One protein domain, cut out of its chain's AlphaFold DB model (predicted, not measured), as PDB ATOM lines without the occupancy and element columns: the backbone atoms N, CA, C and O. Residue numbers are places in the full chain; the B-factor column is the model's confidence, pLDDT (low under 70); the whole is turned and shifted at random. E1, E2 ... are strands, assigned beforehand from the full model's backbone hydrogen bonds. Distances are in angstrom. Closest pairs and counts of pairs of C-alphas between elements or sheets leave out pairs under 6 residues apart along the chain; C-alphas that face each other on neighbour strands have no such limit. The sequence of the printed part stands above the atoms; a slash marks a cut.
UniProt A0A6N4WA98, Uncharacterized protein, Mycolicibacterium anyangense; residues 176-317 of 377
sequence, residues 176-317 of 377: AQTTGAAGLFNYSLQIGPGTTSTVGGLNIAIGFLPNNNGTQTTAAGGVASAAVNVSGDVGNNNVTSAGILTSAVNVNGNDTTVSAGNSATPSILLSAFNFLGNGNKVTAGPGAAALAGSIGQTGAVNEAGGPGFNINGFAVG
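AT A GLANCE: This is residues 176 to 317 of the 377 residues of an uncharacterized protein of Mycolicibacterium anyangense (UniProt A0A6N4WA98). The chain is wound in stacked turns, a flattened solenoid whose two walls of strands lie close together. One wall stacks E1, E3, residues 216 to 223 of E5, residues 239 to 241 of E6, E7 and E9; the other stacks E2, E4, residues 226 to 230 of E5, residues 244 to 251 of E6, E8, E10 and E11, with E12 added at the end. E5 and E6 fold back on themselves and run through both walls, joining them into one branched sheet, parallel but for antiparallel E11 and E12. The printed part has 142 residues, no named helix and twelve named strands, E1 to E12 in chain order, and its class is all strand. It is compact, with a radius of gyration of the C-alphas of 13.8 A, and flat, spanning 41 by 39 by 18 A.

IN THESE COORDINATES: E1, residues 180 to 184, begins at C-alpha 180 (372.021, 285.051, 253.814). E2 is residues 187 to 191, E3 194 to 201, 22.6 A long, and E4 204 to 208. E5, residues 215 to 230, bends by 163 degrees at residue 223, and its first and last C-alphas are 12.2 A apart. E6, residues 236 to 251, bends by 160 degrees at residue 244, with 13.5 A between its end C-alphas. E7 is residues 258 to 260, E8 268 to 275, 23.5 A long, E9 282 to 284, E10 290 to 295, 17.5 A long, and E11 308 to 311. E12, residues 314 to 316, ends at C-alpha 316 (365.009, 284.988, 289.204).

HOW THE PARTS SIT: E1 and E3 are parallel at 1 degree, with N 182 and O 198 2.7 A apart. The closest C-alphas of E1 and E2, Ala 181 and Tyr 187, are 5.4 A apart. E2 and E4 are parallel, with N 205 and O 187 at 2.8 A. E3 and E4 lie on one side of E5, with N 195 and O 216 at 2.8 A and N 206 and O 227 at 2.9 A; E6 lies on the other side, with N 219 and O 239 at 2.8 A. E7 and E8 lie on the side of E6 away from E5, with N 240 and O 258 at 2.8 A and N 249 and O 272 at 2.8 A. E7 and E9 are parallel at 10 degrees, with N 259 and O 282 at 2.7 A. E8 and E10 are parallel, with N 292 and O 271 at 2.8 A, and so are E10 and E11, with N 293 and O 310 at 2.9 A. E11 and E12 form a hairpin at 175 degrees, with N 311 and O 314 at 2.9 A. E1 and E12 are apart.

THE WHOLE: The C-alphas farthest apart, those of Asn 212 and Gly 317, are 40.9 A apart. The printed part has no cut, and the sheet is twisted. The link from E10 to E11, residues 296 to 307, is long. The mean pLDDT of the printed part is 80.4; 39 residues are under 70, among them residues 211 to 215, 278 to 282 and 296 to 306.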
ATOM      1  N   ALA A 176     374.958 270.327 252.319       65.00
ATOM      2  CA  ALA A 176     374.897 271.368 253.315       65.00
ATOM      3  C   ALA A 176     374.620 272.792 252.797       65.00
ATOM      4  O   ALA A 176     375.463 273.675 252.874       65.00
ATOM      5  N   GLN A 177     373.433 273.010 252.235       71.00
ATOM      6  CA  GLN A 177     373.024 274.324 251.719       71.00
ATOM      7  C   GLN A 177     373.100 275.453 252.757       71.00
ATOM      8  O   GLN A 177     372.930 275.219 253.956       71.00
ATOM      9  N   THR A 178     373.283 276.692 252.289       72.62
ATOM     10  CA  THR A 178     372.867 277.947 252.964       72.62
ATOM     11  C   THR A 178     372.955 279.142 251.998       72.62
ATOM     12  O   THR A 178     373.234 278.875 250.849       72.62
ATOM     13  N   THR A 179     372.740 280.446 252.268       78.75
ATOM     14  CA  THR A 179     372.981 281.357 253.431       78.75
ATOM     15  C   THR A 179     372.268 282.700 253.219       78.75
ATOM     16  O   THR A 179     371.766 282.938 252.128       78.75
ATOM     17  N   GLY A 180     372.301 283.651 254.168       86.62
ATOM     18  CA  GLY A 180     372.021 285.051 253.814       86.62
ATOM     19  C   GLY A 180     372.018 286.141 254.888       86.62
ATOM     20  O   GLY A 180     371.545 285.896 255.984       86.62
ATOM     21  N   ALA A 181     372.452 287.364 254.568       90.31
ATOM     22  CA  ALA A 181     372.488 288.536 255.443       90.31
ATOM     23  C   ALA A 181     371.828 289.824 254.854       90.31
ATOM     24  O   ALA A 181     372.418 290.534 254.057       90.31
ATOM     25  N   ALA A 182     370.608 290.205 255.232       87.81
ATOM     26  CA  ALA A 182     369.885 291.360 254.663       87.81
ATOM     27  C   ALA A 182     369.971 292.645 255.524       87.81
ATOM     28  O   ALA A 182     369.890 292.568 256.747       87.81
ATOM     29  N   GLY A 183     370.043 293.838 254.907       90.25
ATOM     30  CA  GLY A 183     370.082 295.148 255.595       90.25
ATOM     31  C   GLY A 183     371.413 295.920 255.485       90.25
ATOM     32  O   GLY A 183     371.884 296.141 254.365       90.25
ATOM     33  N   LEU A 184     371.991 296.335 256.625       86.38
ATOM     34  CA  LEU A 184     373.304 296.993 256.769       86.38
ATOM     35  C   LEU A 184     374.273 296.223 257.704       86.38
ATOM     36  O   LEU A 184     373.957 295.992 258.869       86.38
ATOM     37  N   PHE A 185     375.482 295.884 257.244       87.62
ATOM     38  CA  PHE A 185     376.538 295.211 258.036       87.62
ATOM     39  C   PHE A 185     376.178 293.860 258.710       87.62
ATOM     40  O   PHE A 185     376.640 293.585 259.813       87.62
ATOM     41  N   ASN A 186     375.351 293.008 258.103       93.94
ATOM     42  CA  ASN A 186     374.994 291.696 258.681       93.94
ATOM     43  C   ASN A 186     375.986 290.560 258.281       93.94
ATOM     44  O   ASN A 186     376.832 290.747 257.414       93.94
ATOM     45  N   TYR A 187     375.933 289.383 258.906       94.25
ATOM     46  CA  TYR A 187     376.842 288.257 258.651       94.25
ATOM     47  C   TYR A 187     376.144 286.901 258.831       94.25
ATOM     48  O   TYR A 187     375.600 286.665 259.905       94.25
ATOM     49  N   SER A 188     376.230 285.958 257.889       94.69
ATOM     50  CA  SER A 188     375.733 284.585 258.106       94.69
ATOM     51  C   SER A 188     376.673 283.482 257.584       94.69
ATOM     52  O   SER A 188     377.483 283.694 256.692       94.69
ATOM     53  N   LEU A 189     376.604 282.269 258.120       94.06
ATOM     54  CA  LEU A 189     377.437 281.146 257.673       94.06
ATOM     55  C   LEU A 189     376.721 279.821 257.908       94.06
ATOM     56  O   LEU A 189     376.205 279.639 259.004       94.06
ATOM     57  N   GLN A 190     376.737 278.865 256.978       91.88
ATOM     58  CA  GLN A 190     376.505 277.474 257.384       91.88
ATOM     59  C   GLN A 190     377.324 276.414 256.653       91.88
ATOM     60  O   GLN A 190     377.937 276.613 255.609       91.88
ATOM     61  N   ILE A 191     377.439 275.297 257.355       88.81
ATOM     62  CA  ILE A 191     378.044 274.036 256.963       88.81
ATOM     63  C   ILE A 191     377.102 272.959 257.546       88.81
ATOM     64  O   ILE A 191     376.422 273.195 258.543       88.81
ATOM     65  N   GLY A 192     376.987 271.778 256.952       85.44
ATOM     66  CA  GLY A 192     375.833 270.894 257.214       85.44
ATOM     67  C   GLY A 192     374.474 271.369 256.637       85.44
ATOM     68  O   GLY A 192     374.309 272.571 256.441       85.44
ATOM     69  N   PRO A 193     373.501 270.482 256.322       84.25
ATOM     70  CA  PRO A 193     372.223 270.891 255.719       84.25
ATOM     71  C   PRO A 193     371.423 271.867 256.572       84.25
ATOM     72  O   PRO A 193     370.967 271.543 257.669       84.25
ATOM     73  N   GLY A 194     371.180 273.060 256.032       84.56
ATOM     74  CA  GLY A 194     370.341 274.018 256.720       84.56
ATOM     75  C   GLY A 194     370.200 275.373 256.052       84.56
ATOM     76  O   GLY A 194     370.214 275.531 254.835       84.56
ATOM     77  N   THR A 195     369.961 276.350 256.911       90.38
ATOM     78  CA  THR A 195     369.604 277.727 256.596       90.38
ATOM     79  C   THR A 195     370.165 278.595 257.709       90.38
ATOM     80  O   THR A 195     369.929 278.333 258.882       90.38
ATOM     81  N   THR A 196     370.926 279.627 257.373       93.81
ATOM     82  CA  THR A 196     371.559 280.497 258.356       93.81
ATOM     83  C   THR A 196     371.550 281.925 257.842       93.81
ATOM     84  O   THR A 196     372.069 282.219 256.764       93.81
ATOM     85  N   SER A 197     370.897 282.782 258.625       94.88
ATOM     86  CA  SER A 197     370.233 283.991 258.161       94.88
ATOM     87  C   SER A 197     370.453 285.186 259.084       94.88
ATOM     88  O   SER A 197     370.447 285.042 260.305       94.88
ATOM     89  N   THR A 198     370.595 286.386 258.525       93.88
ATOM     90  CA  THR A 198     370.637 287.630 259.297       93.88
ATOM     91  C   THR A 198     369.864 288.761 258.644       93.88
ATOM     92  O   THR A 198     369.742 288.788 257.422       93.88
ATOM     93  N   VAL A 199     369.264 289.653 259.446       89.88
ATOM     94  CA  VAL A 199     368.301 290.662 258.957       89.88
ATOM     95  C   VAL A 199     368.285 291.941 259.815       89.88
ATOM     96  O   VAL A 199     367.679 291.962 260.886       89.88
ATOM     97  N   GLY A 200     368.860 293.044 259.330       91.06
ATOM     98  CA  GLY A 200     368.737 294.371 259.952       91.06
ATOM     99  C   GLY A 200     370.040 295.170 259.956       91.06
ATOM    100  O   GLY A 200     370.542 295.518 258.892       91.06
ATOM    101  N   GLY A 201     370.572 295.493 261.134       88.81
ATOM    102  CA  GLY A 201     371.879 296.117 261.333       88.81
ATOM    103  C   GLY A 201     372.830 295.229 262.142       88.81
ATOM    104  O   GLY A 201     372.454 294.786 263.221       88.81
ATOM    105  N   LEU A 202     374.080 295.033 261.713       91.81
ATOM    106  CA  LEU A 202     375.146 294.455 262.564       91.81
ATOM    107  C   LEU A 202     374.861 293.032 263.115       91.81
ATOM    108  O   LEU A 202     375.363 292.678 264.181       91.81
ATOM    109  N   ASN A 203     374.028 292.223 262.451       95.56
ATOM    110  CA  ASN A 203     373.615 290.908 262.971       95.56
ATOM    111  C   ASN A 203     374.540 289.762 262.510       95.56
ATOM    112  O   ASN A 203     375.133 289.858 261.444       95.56
ATOM    113  N   ILE A 204     374.639 288.665 263.273       95.44
ATOM    114  CA  ILE A 204     375.538 287.512 263.043       95.44
ATOM    115  C   ILE A 204     374.762 286.186 263.154       95.44
ATOM    116  O   ILE A 204     374.086 285.971 264.155       95.44
ATOM    117  N   ALA A 205     374.902 285.252 262.207       96.31
ATOM    118  CA  ALA A 205     374.344 283.902 262.333       96.31
ATOM    119  C   ALA A 205     375.293 282.786 261.842       96.31
ATOM    120  O   ALA A 205     375.939 282.940 260.811       96.31
ATOM    121  N   ILE A 206     375.387 281.651 262.545       95.62
ATOM    122  CA  ILE A 206     376.278 280.522 262.184       95.62
ATOM    123  C   ILE A 206     375.592 279.163 262.401       95.62
ATOM    124  O   ILE A 206     375.180 278.881 263.522       95.62
ATOM    125  N   GLY A 207     375.533 278.296 261.384       92.38
ATOM    126  CA  GLY A 207     375.029 276.917 261.475       92.38
ATOM    127  C   GLY A 207     376.074 275.849 261.115       92.38
ATOM    128  O   GLY A 207     376.863 276.014 260.185       92.38
ATOM    129  N   PHE A 208     376.081 274.739 261.851       89.88
ATOM    130  CA  PHE A 208     376.907 273.556 261.612       89.88
ATOM    131  C   PHE A 208     376.113 272.246 261.830       89.88
ATOM    132  O   PHE A 208     375.703 271.970 262.960       89.88
ATOM    133  N   LEU A 209     375.933 271.410 260.793       85.81
ATOM    134  CA  LEU A 209     375.205 270.117 260.849       85.81
ATOM    135  C   LEU A 209     375.921 268.969 260.078       85.81
ATOM    136  O   LEU A 209     375.546 268.637 258.957       85.81
ATOM    137  N   PRO A 210     376.951 268.310 260.629       72.31
ATOM    138  CA  PRO A 210     377.893 267.505 259.836       72.31
ATOM    139  C   PRO A 210     377.312 266.237 259.181       72.31
ATOM    140  O   PRO A 210     377.876 265.742 258.212       72.31
ATOM    141  N   ASN A 211     376.200 265.699 259.691       67.62
ATOM    142  CA  ASN A 211     375.826 264.294 259.480       67.62
ATOM    143  C   ASN A 211     374.737 264.044 258.417       67.62
ATOM    144  O   ASN A 211     374.183 262.952 258.398       67.62
ATOM    145  N   ASN A 212     374.370 265.023 257.579       60.44
ATOM    146  CA  ASN A 212     373.272 264.948 256.581       60.44
ATOM    147  C   ASN A 212     371.851 264.630 257.108       60.44
ATOM    148  O   ASN A 212     370.890 264.672 256.343       60.44
ATOM    149  N   ASN A 213     371.695 264.334 258.397       62.78
ATOM    150  CA  ASN A 213     370.522 263.660 258.956       62.78
ATOM    151  C   ASN A 213     369.361 264.591 259.376       62.78
ATOM    152  O   ASN A 213     368.485 264.166 260.123       62.78
ATOM    153  N   GLY A 214     369.318 265.849 258.930       64.88
ATOM    154  CA  GLY A 214     368.271 266.796 259.332       64.88
ATOM    155  C   GLY A 214     368.348 268.142 258.613       64.88
ATOM    156  O   GLY A 214     369.149 268.316 257.698       64.88
ATOM    157  N   THR A 215     367.527 269.104 259.042       66.81
ATOM    158  CA  THR A 215     367.557 270.491 258.546       66.81
ATOM    159  C   THR A 215     367.803 271.457 259.694       66.81
ATOM    160  O   THR A 215     367.026 271.499 260.650       66.81
ATOM    161  N   GLN A 216     368.857 272.259 259.579       82.62
ATOM    162  CA  GLN A 216     369.184 273.297 260.548       82.62
ATOM    163  C   GLN A 216     368.629 274.671 260.143       82.62
ATOM    164  O   GLN A 216     368.535 275.011 258.962       82.62
ATOM    165  N   THR A 217     368.307 275.482 261.142       89.75
ATOM    166  CA  THR A 217     367.956 276.892 260.999       89.75
ATOM    167  C   THR A 217     368.722 277.716 262.027       89.75
ATOM    168  O   THR A 217     368.740 277.390 263.215       89.75
ATOM    169  N   THR A 218     369.313 278.813 261.570       93.19
ATOM    170  CA  THR A 218     369.931 279.845 262.402       93.19
ATOM    171  C   THR A 218     369.477 281.218 261.897       93.19
ATOM    172  O   THR A 218     369.512 281.478 260.695       93.19
ATOM    173  N   ALA A 219     369.030 282.113 262.772       94.44
ATOM    174  CA  ALA A 219     368.529 283.432 262.381       94.44
ATOM    175  C   ALA A 219     368.864 284.507 263.416       94.44
ATOM    176  O   ALA A 219     368.509 284.332 264.578       94.44
ATOM    177  N   ALA A 220     369.468 285.628 263.015       94.25
ATOM    178  CA  ALA A 220     369.650 286.792 263.892       94.25
ATOM    179  C   ALA A 220     369.181 288.098 263.236       94.25
ATOM    180  O   ALA A 220     369.568 288.410 262.113       94.25
ATOM    181  N   GLY A 221     368.358 288.892 263.917       90.25
ATOM    182  CA  GLY A 221     367.791 290.101 263.321       90.25
ATOM    183  C   GLY A 221     367.522 291.245 264.287       90.25
ATOM    184  O   GLY A 221     367.524 291.081 265.503       90.25
ATOM    185  N   GLY A 222     367.264 292.425 263.727       90.12
ATOM    186  CA  GLY A 222     367.198 293.677 264.478       90.12
ATOM    187  C   GLY A 222     368.529 294.421 264.407       90.12
ATOM    188  O   GLY A 222     368.993 294.692 263.302       90.12
ATOM    189  N   VAL A 223     369.122 294.783 265.546       92.56
ATOM    190  CA  VAL A 223     370.398 295.514 265.621       92.56
ATOM    191  C   VAL A 223     371.355 294.833 266.601       92.56
ATOM    192  O   VAL A 223     371.054 294.735 267.789       92.56
ATOM    193  N   ALA A 224     372.532 294.415 266.132       91.81
ATOM    194  CA  ALA A 224     373.524 293.696 266.942       91.81
ATOM    195  C   ALA A 224     372.953 292.413 267.593       91.81
ATOM    196  O   ALA A 224     373.071 292.179 268.797       91.81
ATOM    197  N   SER A 225     372.291 291.592 266.779       94.62
ATOM    198  CA  SER A 225     371.746 290.282 267.136       94.62
ATOM    199  C   SER A 225     372.690 289.155 266.702       94.62
ATOM    200  O   SER A 225     373.265 289.218 265.621       94.62
ATOM    201  N   ALA A 226     372.829 288.098 267.501       96.12
ATOM    202  CA  ALA A 226     373.670 286.934 267.223       96.12
ATOM    203  C   ALA A 226     372.895 285.610 267.349       96.12
ATOM    204  O   ALA A 226     372.088 285.450 268.267       96.12
ATOM    205  N   ALA A 227     373.168 284.640 266.474       96.69
ATOM    206  CA  ALA A 227     372.600 283.293 266.518       96.69
ATOM    207  C   ALA A 227     373.637 282.225 266.116       96.69
ATOM    208  O   ALA A 227     374.329 282.370 265.115       96.69
ATOM    209  N   VAL A 228     373.771 281.140 266.877       95.81
ATOM    210  CA  VAL A 228     374.782 280.093 266.647       95.81
ATOM    211  C   VAL A 228     374.171 278.716 266.877       95.81
ATOM    212  O   VAL A 228     373.551 278.480 267.910       95.81
ATOM    213  N   ASN A 229     374.355 277.792 265.939       92.12
ATOM    214  CA  ASN A 229     373.758 276.466 265.975       92.12
ATOM    215  C   ASN A 229     374.790 275.386 265.614       92.12
ATOM    216  O   ASN A 229     375.242 275.314 264.474       92.12
ATOM    217  N   VAL A 230     375.187 274.558 266.585       89.31
ATOM    218  CA  VAL A 230     376.273 273.579 266.433       89.31
ATOM    219  C   VAL A 230     375.781 272.167 266.734       89.31
ATOM    220  O   VAL A 230     375.488 271.822 267.877       89.31
ATOM    221  N   SER A 231     375.785 271.325 265.700       78.44
ATOM    222  CA  SER A 231     375.237 269.964 265.690       78.44
ATOM    223  C   SER A 231     373.719 269.894 265.896       78.44
ATOM    224  O   SER A 231     373.066 270.815 266.388       78.44
ATOM    225  N   GLY A 232     373.151 268.765 265.489       65.81
ATOM    226  CA  GLY A 232     371.761 268.392 265.683       65.81
ATOM    227  C   GLY A 232     371.488 267.016 265.100       65.81
ATOM    228  O   GLY A 232     372.166 266.575 264.169       65.81
ATOM    229  N   ASP A 233     370.487 266.359 265.661       67.38
ATOM    230  CA  ASP A 233     370.005 265.060 265.209       67.38
ATOM    231  C   ASP A 233     368.807 265.222 264.241       67.38
ATOM    232  O   ASP A 233     368.589 266.288 263.657       67.38
ATOM    233  N   VAL A 234     368.022 264.156 264.053       62.31
ATOM    234  CA  VAL A 234     366.903 264.071 263.098       62.31
ATOM    235  C   VAL A 234     365.678 264.850 263.601       62.31
ATOM    236  O   VAL A 234     364.689 264.271 264.051       62.31
ATOM    237  N   GLY A 235     365.714 266.182 263.530       65.12
ATOM    238  CA  GLY A 235     364.602 266.993 264.025       65.12
ATOM    239  C   GLY A 235     364.652 268.487 263.716       65.12
ATOM    240  O   GLY A 235     365.387 268.968 262.856       65.12
ATOM    241  N   ASN A 236     363.810 269.221 264.441       70.50
ATOM    242  CA  ASN A 236     363.627 270.668 264.347       70.50
ATOM    243  C   ASN A 236     364.823 271.422 264.957       70.50
ATOM    244  O   ASN A 236     364.752 271.857 266.104       70.50
ATOM    245  N   ASN A 237     365.919 271.582 264.208       81.81
ATOM    246  CA  ASN A 237     367.117 272.251 264.715       81.81
ATOM    247  C   ASN A 237     367.133 273.768 264.454       81.81
ATOM    248  O   ASN A 237     367.874 274.248 263.599       81.81
ATOM    249  N   ASN A 238     366.311 274.525 265.185       89.69
ATOM    250  CA  ASN A 238     366.115 275.965 264.986       89.69
ATOM    251  C   ASN A 238     366.729 276.850 266.095       89.69
ATOM    252  O   ASN A 238     366.405 276.683 267.270       89.69
ATOM    253  N   VAL A 239     367.533 277.850 265.723       92.75
ATOM    254  CA  VAL A 239     368.082 278.898 266.604       92.75
ATOM    255  C   VAL A 239     367.720 280.276 266.053       92.75
ATOM    256  O   VAL A 239     368.056 280.608 264.923       92.75
ATOM    257  N   THR A 240     367.064 281.110 266.857       93.75
ATOM    258  CA  THR A 240     366.567 282.435 266.456       93.75
ATOM    259  C   THR A 240     366.948 283.516 267.463       93.75
ATOM    260  O   THR A 240     366.943 283.287 268.667       93.75
ATOM    261  N   SER A 241     367.240 284.717 266.987       93.69
ATOM    262  CA  SER A 241     367.537 285.900 267.792       93.69
ATOM    263  C   SER A 241     366.926 287.114 267.092       93.69
ATOM    264  O   SER A 241     367.033 287.233 265.871       93.69
ATOM    265  N   ALA A 242     366.213 287.975 267.817       91.69
ATOM    266  CA  ALA A 242     365.532 289.124 267.225       91.69
ATOM    267  C   ALA A 242     365.383 290.281 268.224       91.69
ATOM    268  O   ALA A 242     364.570 290.213 269.145       91.69
ATOM    269  N   GLY A 243     366.115 291.374 268.006       89.00
ATOM    270  CA  GLY A 243     366.027 292.569 268.840       89.00
ATOM    271  C   GLY A 243     367.246 293.480 268.733       89.00
ATOM    272  O   GLY A 243     367.960 293.470 267.737       89.00
ATOM    273  N   ILE A 244     367.468 294.281 269.769       92.62
ATOM    274  CA  ILE A 244     368.652 295.113 269.972       92.62
ATOM    275  C   ILE A 244     369.521 294.422 271.028       92.62
ATOM    276  O   ILE A 244     369.067 294.250 272.160       92.62
ATOM    277  N   LEU A 245     370.757 294.042 270.693       92.56
ATOM    278  CA  LEU A 245     371.656 293.298 271.596       92.56
ATOM    279  C   LEU A 245     371.024 291.972 272.078       92.56
ATOM    280  O   LEU A 245     370.702 291.818 273.260       92.56
ATOM    281  N   THR A 246     370.806 291.017 271.167       93.88
ATOM    282  CA  THR A 246     370.204 289.706 271.498       93.88
ATOM    283  C   THR A 246     371.066 288.526 271.039       93.88
ATOM    284  O   THR A 246     371.581 288.553 269.927       93.88
ATOM    285  N   SER A 247     371.208 287.457 271.831       95.06
ATOM    286  CA  SER A 247     372.044 286.286 271.482       95.06
ATOM    287  C   SER A 247     371.344 284.934 271.651       95.06
ATOM    288  O   SER A 247     370.705 284.683 272.666       95.06
ATOM    289  N   ALA A 248     371.510 284.024 270.691       95.50
ATOM    290  CA  ALA A 248     370.937 282.677 270.721       95.50
ATOM    291  C   ALA A 248     371.991 281.609 270.377       95.50
ATOM    292  O   ALA A 248     372.690 281.749 269.379       95.50
ATOM    293  N   VAL A 249     372.120 280.548 271.178       95.06
ATOM    294  CA  VAL A 249     373.153 279.505 271.006       95.06
ATOM    295  C   VAL A 249     372.577 278.100 271.209       95.06
ATOM    296  O   VAL A 249     371.892 277.856 272.199       95.06
ATOM    297  N   ASN A 250     372.895 277.154 270.323       92.06
ATOM    298  CA  ASN A 250     372.631 275.722 270.501       92.06
ATOM    299  C   ASN A 250     373.903 274.884 270.326       92.06
ATOM    300  O   ASN A 250     374.659 275.104 269.378       92.06
ATOM    301  N   VAL A 251     374.080 273.887 271.195       89.81
ATOM    302  CA  VAL A 251     375.107 272.847 271.088       89.81
ATOM    303  C   VAL A 251     374.477 271.465 271.338       89.81
ATOM    304  O   VAL A 251     374.231 271.097 272.487       89.81
ATOM    305  N   ASN A 252     374.320 270.684 270.260       84.00
ATOM    306  CA  ASN A 252     373.896 269.270 270.195       84.00
ATOM    307  C   ASN A 252     372.395 268.919 270.413       84.00
ATOM    308  O   ASN A 252     371.711 269.553 271.212       84.00
ATOM    309  N   GLY A 253     371.940 267.825 269.766       67.56
ATOM    310  CA  GLY A 253     370.782 266.992 270.165       67.56
ATOM    311  C   GLY A 253     369.576 266.874 269.199       67.56
ATOM    312  O   GLY A 253     369.491 267.549 268.168       67.56
ATOM    313  N   ASN A 254     368.596 266.041 269.583       68.25
ATOM    314  CA  ASN A 254     367.225 265.922 269.045       68.25
ATOM    315  C   ASN A 254     366.333 267.022 269.660       68.25
ATOM    316  O   ASN A 254     365.285 266.784 270.267       68.25
ATOM    317  N   ASP A 255     366.846 268.249 269.620       59.47
ATOM    318  CA  ASP A 255     366.734 269.138 270.768       59.47
ATOM    319  C   ASP A 255     366.800 270.599 270.356       59.47
ATOM    320  O   ASP A 255     367.783 271.285 270.651       59.47
ATOM    321  N   THR A 256     365.767 271.153 269.713       71.12
ATOM    322  CA  THR A 256     365.807 272.605 269.491       71.12
ATOM    323  C   THR A 256     364.466 273.309 269.319       71.12
ATOM    324  O   THR A 256     363.537 272.868 268.650       71.12
ATOM    325  N   THR A 257     364.414 274.499 269.912       72.44
ATOM    326  CA  THR A 257     363.986 275.752 269.274       72.44
ATOM    327  C   THR A 257     364.529 276.849 270.178       72.44
ATOM    328  O   THR A 257     363.865 277.208 271.145       72.44
ATOM    329  N   VAL A 258     365.761 277.305 269.946       72.06
ATOM    330  CA  VAL A 258     366.365 278.406 270.711       72.06
ATOM    331  C   VAL A 258     365.834 279.727 270.159       72.06
ATOM    332  O   VAL A 258     365.706 279.898 268.945       72.06
ATOM    333  N   SER A 259     365.494 280.664 271.038       75.25
ATOM    334  CA  SER A 259     364.883 281.935 270.668       75.25
ATOM    335  C   SER A 259     365.253 283.050 271.644       75.25
ATOM    336  O   SER A 259     365.054 282.908 272.851       75.25
ATOM    337  N   ALA A 260     365.789 284.160 271.140       65.75
ATOM    338  CA  ALA A 260     366.177 285.330 271.927       65.75
ATOM    339  C   ALA A 260     365.536 286.613 271.377       65.75
ATOM    340  O   ALA A 260     366.155 287.368 270.630       65.75
ATOM    341  N   GLY A 261     364.289 286.859 271.778       63.59
ATOM    342  CA  GLY A 261     363.521 288.047 271.409       63.59
ATOM    343  C   GLY A 261     362.538 287.814 270.269       63.59
ATOM    344  O   GLY A 261     362.651 286.873 269.484       63.59
ATOM    345  N   ASN A 262     361.516 288.664 270.211       65.75
ATOM    346  CA  ASN A 262     360.395 288.534 269.287       65.75
ATOM    347  C   ASN A 262     360.182 289.853 268.545       65.75
ATOM    348  O   ASN A 262     359.955 290.882 269.172       65.75
ATOM    349  N   SER A 263     360.148 289.803 267.212       58.50
ATOM    350  CA  SER A 263     359.875 290.954 266.335       58.50
ATOM    351  C   SER A 263     358.561 291.701 266.668       58.50
ATOM    352  O   SER A 263     358.419 292.881 266.366       58.50
ATOM    353  N   ALA A 264     357.612 291.054 267.356       66.38
ATOM    354  CA  ALA A 264     356.369 291.679 267.821       66.38
ATOM    355  C   ALA A 264     356.502 292.577 269.077       66.38
ATOM    356  O   ALA A 264     355.519 293.211 269.457       66.38
ATOM    357  N   THR A 265     357.659 292.620 269.748       71.00
ATOM    358  CA  THR A 265     357.882 293.399 270.984       71.00
ATOM    359  C   THR A 265     359.315 293.936 271.044       71.00
ATOM    360  O   THR A 265     360.235 293.137 270.864       71.00
ATOM    361  N   PRO A 266     359.552 295.228 271.362       72.06
ATOM    362  CA  PRO A 266     360.897 295.779 271.537       72.06
ATOM    363  C   PRO A 266     361.746 294.926 272.488       72.06
ATOM    364  O   PRO A 266     361.529 294.879 273.696       72.06
ATOM    365  N   SER A 267     362.687 294.200 271.898       81.56
ATOM    366  CA  SER A 267     363.470 293.157 272.548       81.56
ATOM    367  C   SER A 267     364.878 293.700 272.728       81.56
ATOM    368  O   SER A 267     365.582 293.863 271.740       81.56
ATOM    369  N   ILE A 268     365.266 294.055 273.953       85.88
ATOM    370  CA  ILE A 268     366.569 294.669 274.253       85.88
ATOM    371  C   ILE A 268     367.308 293.787 275.261       85.88
ATOM    372  O   ILE A 268     366.687 293.364 276.233       85.88
ATOM    373  N   LEU A 269     368.611 293.541 275.075       87.00
ATOM    374  CA  LEU A 269     369.460 292.802 276.028       87.00
ATOM    375  C   LEU A 269     368.860 291.428 276.395       87.00
ATOM    376  O   LEU A 269     368.402 291.216 277.519       87.00
ATOM    377  N   LEU A 270     368.831 290.497 275.438       90.06
ATOM    378  CA  LEU A 270     368.270 289.150 275.628       90.06
ATOM    379  C   LEU A 270     369.287 288.060 275.296       90.06
ATOM    380  O   LEU A 270     370.066 288.215 274.362       90.06
ATOM    381  N   SER A 271     369.239 286.923 275.990       92.19
ATOM    382  CA  SER A 271     370.084 285.777 275.640       92.19
ATOM    383  C   SER A 271     369.396 284.426 275.858       92.19
ATOM    384  O   SER A 271     368.629 284.260 276.804       92.19
ATOM    385  N   ALA A 272     369.695 283.453 274.999       93.19
ATOM    386  CA  ALA A 272     369.181 282.086 275.037       93.19
ATOM    387  C   ALA A 272     370.297 281.073 274.707       93.19
ATOM    388  O   ALA A 272     370.969 281.230 273.690       93.19
ATOM    389  N   PHE A 273     370.499 280.029 275.520       92.62
ATOM    390  CA  PHE A 273     371.512 278.992 275.259       92.62
ATOM    391  C   PHE A 273     371.040 277.558 275.550       92.62
ATOM    392  O   PHE A 273     370.296 277.343 276.503       92.62
ATOM    393  N   ASN A 274     371.526 276.579 274.779       90.00
ATOM    394  CA  ASN A 274     371.368 275.142 275.040       90.00
ATOM    395  C   ASN A 274     372.689 274.367 274.945       90.00
ATOM    396  O   ASN A 274     373.466 274.589 274.015       90.00
ATOM    397  N   PHE A 275     372.855 273.376 275.827       87.00
ATOM    398  CA  PHE A 275     373.876 272.334 275.744       87.00
ATOM    399  C   PHE A 275     373.269 270.938 276.011       87.00
ATOM    400  O   PHE A 275     372.794 270.675 277.119       87.00
ATOM    401  N   LEU A 276     373.393 270.014 275.044       83.75
ATOM    402  CA  LEU A 276     372.899 268.617 275.083       83.75
ATOM    403  C   LEU A 276     371.352 268.486 275.086       83.75
ATOM    404  O   LEU A 276     370.640 269.489 275.125       83.75
ATOM    405  N   GLY A 277     370.829 267.247 275.096       71.31
ATOM    406  CA  GLY A 277     369.434 266.963 275.467       71.31
ATOM    407  C   GLY A 277     368.810 265.651 274.951       71.31
ATOM    408  O   GLY A 277     369.503 264.777 274.422       71.31
ATOM    409  N   ASN A 278     367.488 265.545 275.151       63.22
ATOM    410  CA  ASN A 278     366.556 264.789 274.306       63.22
ATOM    411  C   ASN A 278     365.134 265.393 274.427       63.22
ATOM    412  O   ASN A 278     364.452 265.222 275.434       63.22
ATOM    413  N   GLY A 279     364.681 266.163 273.436       58.00
ATOM    414  CA  GLY A 279     363.486 267.010 273.541       58.00
ATOM    415  C   GLY A 279     363.738 268.352 274.252       58.00
ATOM    416  O   GLY A 279     364.021 268.413 275.450       58.00
ATOM    417  N   ASN A 280     363.567 269.453 273.513       68.12
ATOM    418  CA  ASN A 280     364.071 270.766 273.911       68.12
ATOM    419  C   ASN A 280     363.272 271.935 273.336       68.12
ATOM    420  O   ASN A 280     362.606 271.826 272.304       68.12
ATOM    421  N   LYS A 281     363.496 273.097 273.938       69.19
ATOM    422  CA  LYS A 281     363.191 274.441 273.445       69.19
ATOM    423  C   LYS A 281     364.150 275.379 274.240       69.19
ATOM    424  O   LYS A 281     364.659 274.961 275.270       69.19
ATOM    425  N   VAL A 282     364.399 276.632 273.823       65.50
ATOM    426  CA  VAL A 282     364.894 277.734 274.707       65.50
ATOM    427  C   VAL A 282     364.253 279.072 274.278       65.50
ATOM    428  O   VAL A 282     364.228 279.345 273.087       65.50
ATOM    429  N   THR A 283     363.728 279.919 275.182       71.81
ATOM    430  CA  THR A 283     363.059 281.194 274.789       71.81
ATOM    431  C   THR A 283     363.279 282.349 275.776       71.81
ATOM    432  O   THR A 283     362.947 282.227 276.958       71.81
ATOM    433  N   ALA A 284     363.668 283.507 275.243       63.41
ATOM    434  CA  ALA A 284     363.422 284.858 275.763       63.41
ATOM    435  C   ALA A 284     362.627 285.665 274.703       63.41
ATOM    436  O   ALA A 284     362.635 285.300 273.533       63.41
ATOM    437  N   GLY A 285     361.927 286.768 274.985       58.31
ATOM    438  CA  GLY A 285     361.727 287.527 276.227       58.31
ATOM    439  C   GLY A 285     361.214 288.943 275.888       58.31
ATOM    440  O   GLY A 285     361.547 289.444 274.815       58.31
ATOM    441  N   PRO A 286     360.411 289.605 276.737       64.56
ATOM    442  CA  PRO A 286     360.258 291.065 276.712       64.56
ATOM    443  C   PRO A 286     361.305 291.741 277.621       64.56
ATOM    444  O   PRO A 286     361.172 291.738 278.839       64.56
ATOM    445  N   GLY A 287     362.361 292.309 277.027       64.44
ATOM    446  CA  GLY A 287     363.502 292.901 277.750       64.44
ATOM    447  C   GLY A 287     363.189 294.178 278.560       64.44
ATOM    448  O   GLY A 287     362.069 294.678 278.556       64.44
ATOM    449  N   ALA A 288     364.155 294.785 279.256       68.50
ATOM    450  CA  ALA A 288     365.603 294.587 279.144       68.50
ATOM    451  C   ALA A 288     366.210 293.567 280.129       68.50
ATOM    452  O   ALA A 288     365.754 293.449 281.263       68.50
ATOM    453  N   ALA A 289     367.289 292.897 279.705       75.75
ATOM    454  CA  ALA A 289     368.095 291.952 280.491       75.75
ATOM    455  C   ALA A 289     367.342 290.679 280.933       75.75
ATOM    456  O   ALA A 289     367.169 290.434 282.127       75.75
ATOM    457  N   ALA A 290     366.932 289.846 279.965       85.31
ATOM    458  CA  ALA A 290     366.357 288.521 280.231       85.31
ATOM    459  C   ALA A 290     367.173 287.372 279.599       85.31
ATOM    460  O   ALA A 290     367.472 287.387 278.403       85.31
ATOM    461  N   LEU A 291     367.506 286.359 280.406       88.31
ATOM    462  CA  LEU A 291     368.337 285.203 280.035       88.31
ATOM    463  C   LEU A 291     367.566 283.873 280.150       88.31
ATOM    464  O   LEU A 291     366.884 283.630 281.145       88.31
ATOM    465  N   ALA A 292     367.724 282.979 279.176       88.56
ATOM    466  CA  ALA A 292     367.229 281.602 279.210       88.56
ATOM    467  C   ALA A 292     368.364 280.604 278.917       88.56
ATOM    468  O   ALA A 292     369.202 280.862 278.054       88.56
ATOM    469  N   GLY A 293     368.400 279.470 279.617       87.88
ATOM    470  CA  GLY A 293     369.498 278.509 279.506       87.88
ATOM    471  C   GLY A 293     369.120 277.067 279.827       87.88
ATOM    472  O   GLY A 293     368.294 276.816 280.708       87.88
ATOM    473  N   SER A 294     369.768 276.119 279.153       86.56
ATOM    474  CA  SER A 294     369.588 274.687 279.399       86.56
ATOM    475  C   SER A 294     370.878 273.868 279.262       86.56
ATOM    476  O   SER A 294     371.720 274.155 278.409       86.56
ATOM    477  N   ILE A 295     371.049 272.859 280.129       86.19
ATOM    478  CA  ILE A 295     372.242 271.990 280.197       86.19
ATOM    479  C   ILE A 295     371.844 270.553 280.590       86.19
ATOM    480  O   ILE A 295     371.323 270.358 281.686       86.19
ATOM    481  N   GLY A 296     372.158 269.561 279.741       69.06
ATOM    482  CA  GLY A 296     372.171 268.119 280.070       69.06
ATOM    483  C   GLY A 296     370.801 267.487 280.351       69.06
ATOM    484  O   GLY A 296     370.439 267.310 281.510       69.06
ATOM    485  N   GLN A 297     370.029 267.147 279.310       65.50
ATOM    486  CA  GLN A 297     368.564 267.061 279.436       65.50
ATOM    487  C   GLN A 297     367.890 265.803 278.873       65.50
ATOM    488  O   GLN A 297     368.444 265.077 278.053       65.50
ATOM    489  N   THR A 298     366.612 265.652 279.229       49.94
ATOM    490  CA  THR A 298     365.550 265.135 278.351       49.94
ATOM    491  C   THR A 298     364.230 265.844 278.717       49.94
ATOM    492  O   THR A 298     363.698 265.595 279.795       49.94
ATOM    493  N   GLY A 299     363.726 266.751 277.865       53.50
ATOM    494  CA  GLY A 299     362.404 267.405 277.981       53.50
ATOM    495  C   GLY A 299     362.358 268.846 278.535       53.50
ATOM    496  O   GLY A 299     362.019 269.041 279.701       53.50
ATOM    497  N   ALA A 300     362.587 269.873 277.698       54.41
ATOM    498  CA  ALA A 300     362.623 271.290 278.125       54.41
ATOM    499  C   ALA A 300     361.605 272.244 277.454       54.41
ATOM    500  O   ALA A 300     361.504 272.264 276.228       54.41
ATOM    501  N   VAL A 301     360.921 273.100 278.250       55.53
ATOM    502  CA  VAL A 301     360.169 274.306 277.796       55.53
ATOM    503  C   VAL A 301     360.139 275.454 278.851       55.53
ATOM    504  O   VAL A 301     359.193 275.585 279.618       55.53
ATOM    505  N   ASN A 302     361.191 276.279 278.867       54.16
ATOM    506  CA  ASN A 302     361.233 277.740 278.595       54.16
ATOM    507  C   ASN A 302     360.278 278.818 279.193       54.16
ATOM    508  O   ASN A 302     359.261 278.574 279.823       54.16
ATOM    509  N   GLU A 303     360.606 280.057 278.771       57.94
ATOM    510  CA  GLU A 303     359.765 281.251 278.544       57.94
ATOM    511  C   GLU A 303     359.430 282.066 279.792       57.94
ATOM    512  O   GLU A 303     359.127 281.527 280.851       57.94
ATOM    513  N   ALA A 304     359.390 283.397 279.743       54.47
ATOM    514  CA  ALA A 304     360.067 284.363 278.870       54.47
ATOM    515  C   ALA A 304     359.960 285.682 279.655       54.47
ATOM    516  O   ALA A 304     358.881 286.261 279.746       54.47
ATOM    517  N   GLY A 305     361.016 286.050 280.379       54.72
ATOM    518  CA  GLY A 305     360.914 287.047 281.446       54.72
ATOM    519  C   GLY A 305     360.893 288.495 280.962       54.72
ATOM    520  O   GLY A 305     361.414 288.800 279.892       54.72
ATOM    521  N   GLY A 306     360.400 289.372 281.843       63.91
ATOM    522  CA  GLY A 306     361.046 290.671 282.055       63.91
ATOM    523  C   GLY A 306     362.470 290.496 282.624       63.91
ATOM    524  O   GLY A 306     363.022 289.395 282.532       63.91
ATOM    525  N   PRO A 307     363.057 291.529 283.255       79.56
ATOM    526  CA  PRO A 307     364.410 291.458 283.807       79.56
ATOM    527  C   PRO A 307     364.628 290.211 284.679       79.56
ATOM    528  O   PRO A 307     363.860 289.968 285.611       79.56
ATOM    529  N   GLY A 308     365.649 289.400 284.382       83.56
ATOM    530  CA  GLY A 308     365.880 288.146 285.102       83.56
ATOM    531  C   GLY A 308     366.588 287.041 284.316       83.56
ATOM    532  O   GLY A 308     367.093 287.239 283.214       83.56
ATOM    533  N   PHE A 309     366.609 285.836 284.887       85.44
ATOM    534  CA  PHE A 309     367.133 284.642 284.218       85.44
ATOM    535  C   PHE A 309     366.312 283.387 284.534       85.44
ATOM    536  O   PHE A 309     365.596 283.359 285.533       85.44
ATOM    537  N   ASN A 310     366.405 282.365 283.676       85.69
ATOM    538  CA  ASN A 310     365.851 281.023 283.870       85.69
ATOM    539  C   ASN A 310     366.833 279.963 283.334       85.69
ATOM    540  O   ASN A 310     367.083 279.942 282.129       85.69
ATOM    541  N   ILE A 311     367.382 279.096 284.193       87.50
ATOM    542  CA  ILE A 311     368.320 278.025 283.802       87.50
ATOM    543  C   ILE A 311     367.841 276.686 284.371       87.50
ATOM    544  O   ILE A 311     367.673 276.573 285.583       87.50
ATOM    545  N   ASN A 312     367.598 275.680 283.518       83.38
ATOM    546  CA  ASN A 312     367.034 274.369 283.908       83.38
ATOM    547  C   ASN A 312     365.788 274.469 284.837       83.38
ATOM    548  O   ASN A 312     365.543 273.597 285.669       83.38
ATOM    549  N   GLY A 313     364.997 275.547 284.726       75.44
ATOM    550  CA  GLY A 313     363.815 275.819 285.559       75.44
ATOM    551  C   GLY A 313     364.057 276.674 286.815       75.44
ATOM    552  O   GLY A 313     363.090 277.098 287.450       75.44
ATOM    553  N   PHE A 314     365.308 276.977 287.177       79.44
ATOM    554  CA  PHE A 314     365.633 277.930 288.244       79.44
ATOM    555  C   PHE A 314     365.521 279.366 287.721       79.44
ATOM    556  O   PHE A 314     366.300 279.757 286.852       79.44
ATOM    557  N   ALA A 315     364.574 280.152 288.250       82.25
ATOM    558  CA  ALA A 315     364.257 281.485 287.738       82.25
ATOM    559  C   ALA A 315     364.317 282.610 288.788       82.25
ATOM    560  O   ALA A 315     363.824 282.461 289.905       82.25
ATOM    561  N   VAL A 316     364.854 283.768 288.386       81.88
ATOM    562  CA  VAL A 316     365.009 284.988 289.204       81.88
ATOM    563  C   VAL A 316     364.469 286.202 288.437       81.88
ATOM    564  O   VAL A 316     364.549 286.234 287.212       81.88
ATOM    565  N   GLY A 317     363.917 287.198 289.145       74.31
ATOM    566  CA  GLY A 317     363.494 288.503 288.590       74.31
ATOM    567  C   GLY A 317     362.048 288.593 288.071       74.31
ATOM    568  O   GLY A 317     361.546 289.682 287.805       74.31
TER     569      GLY A 317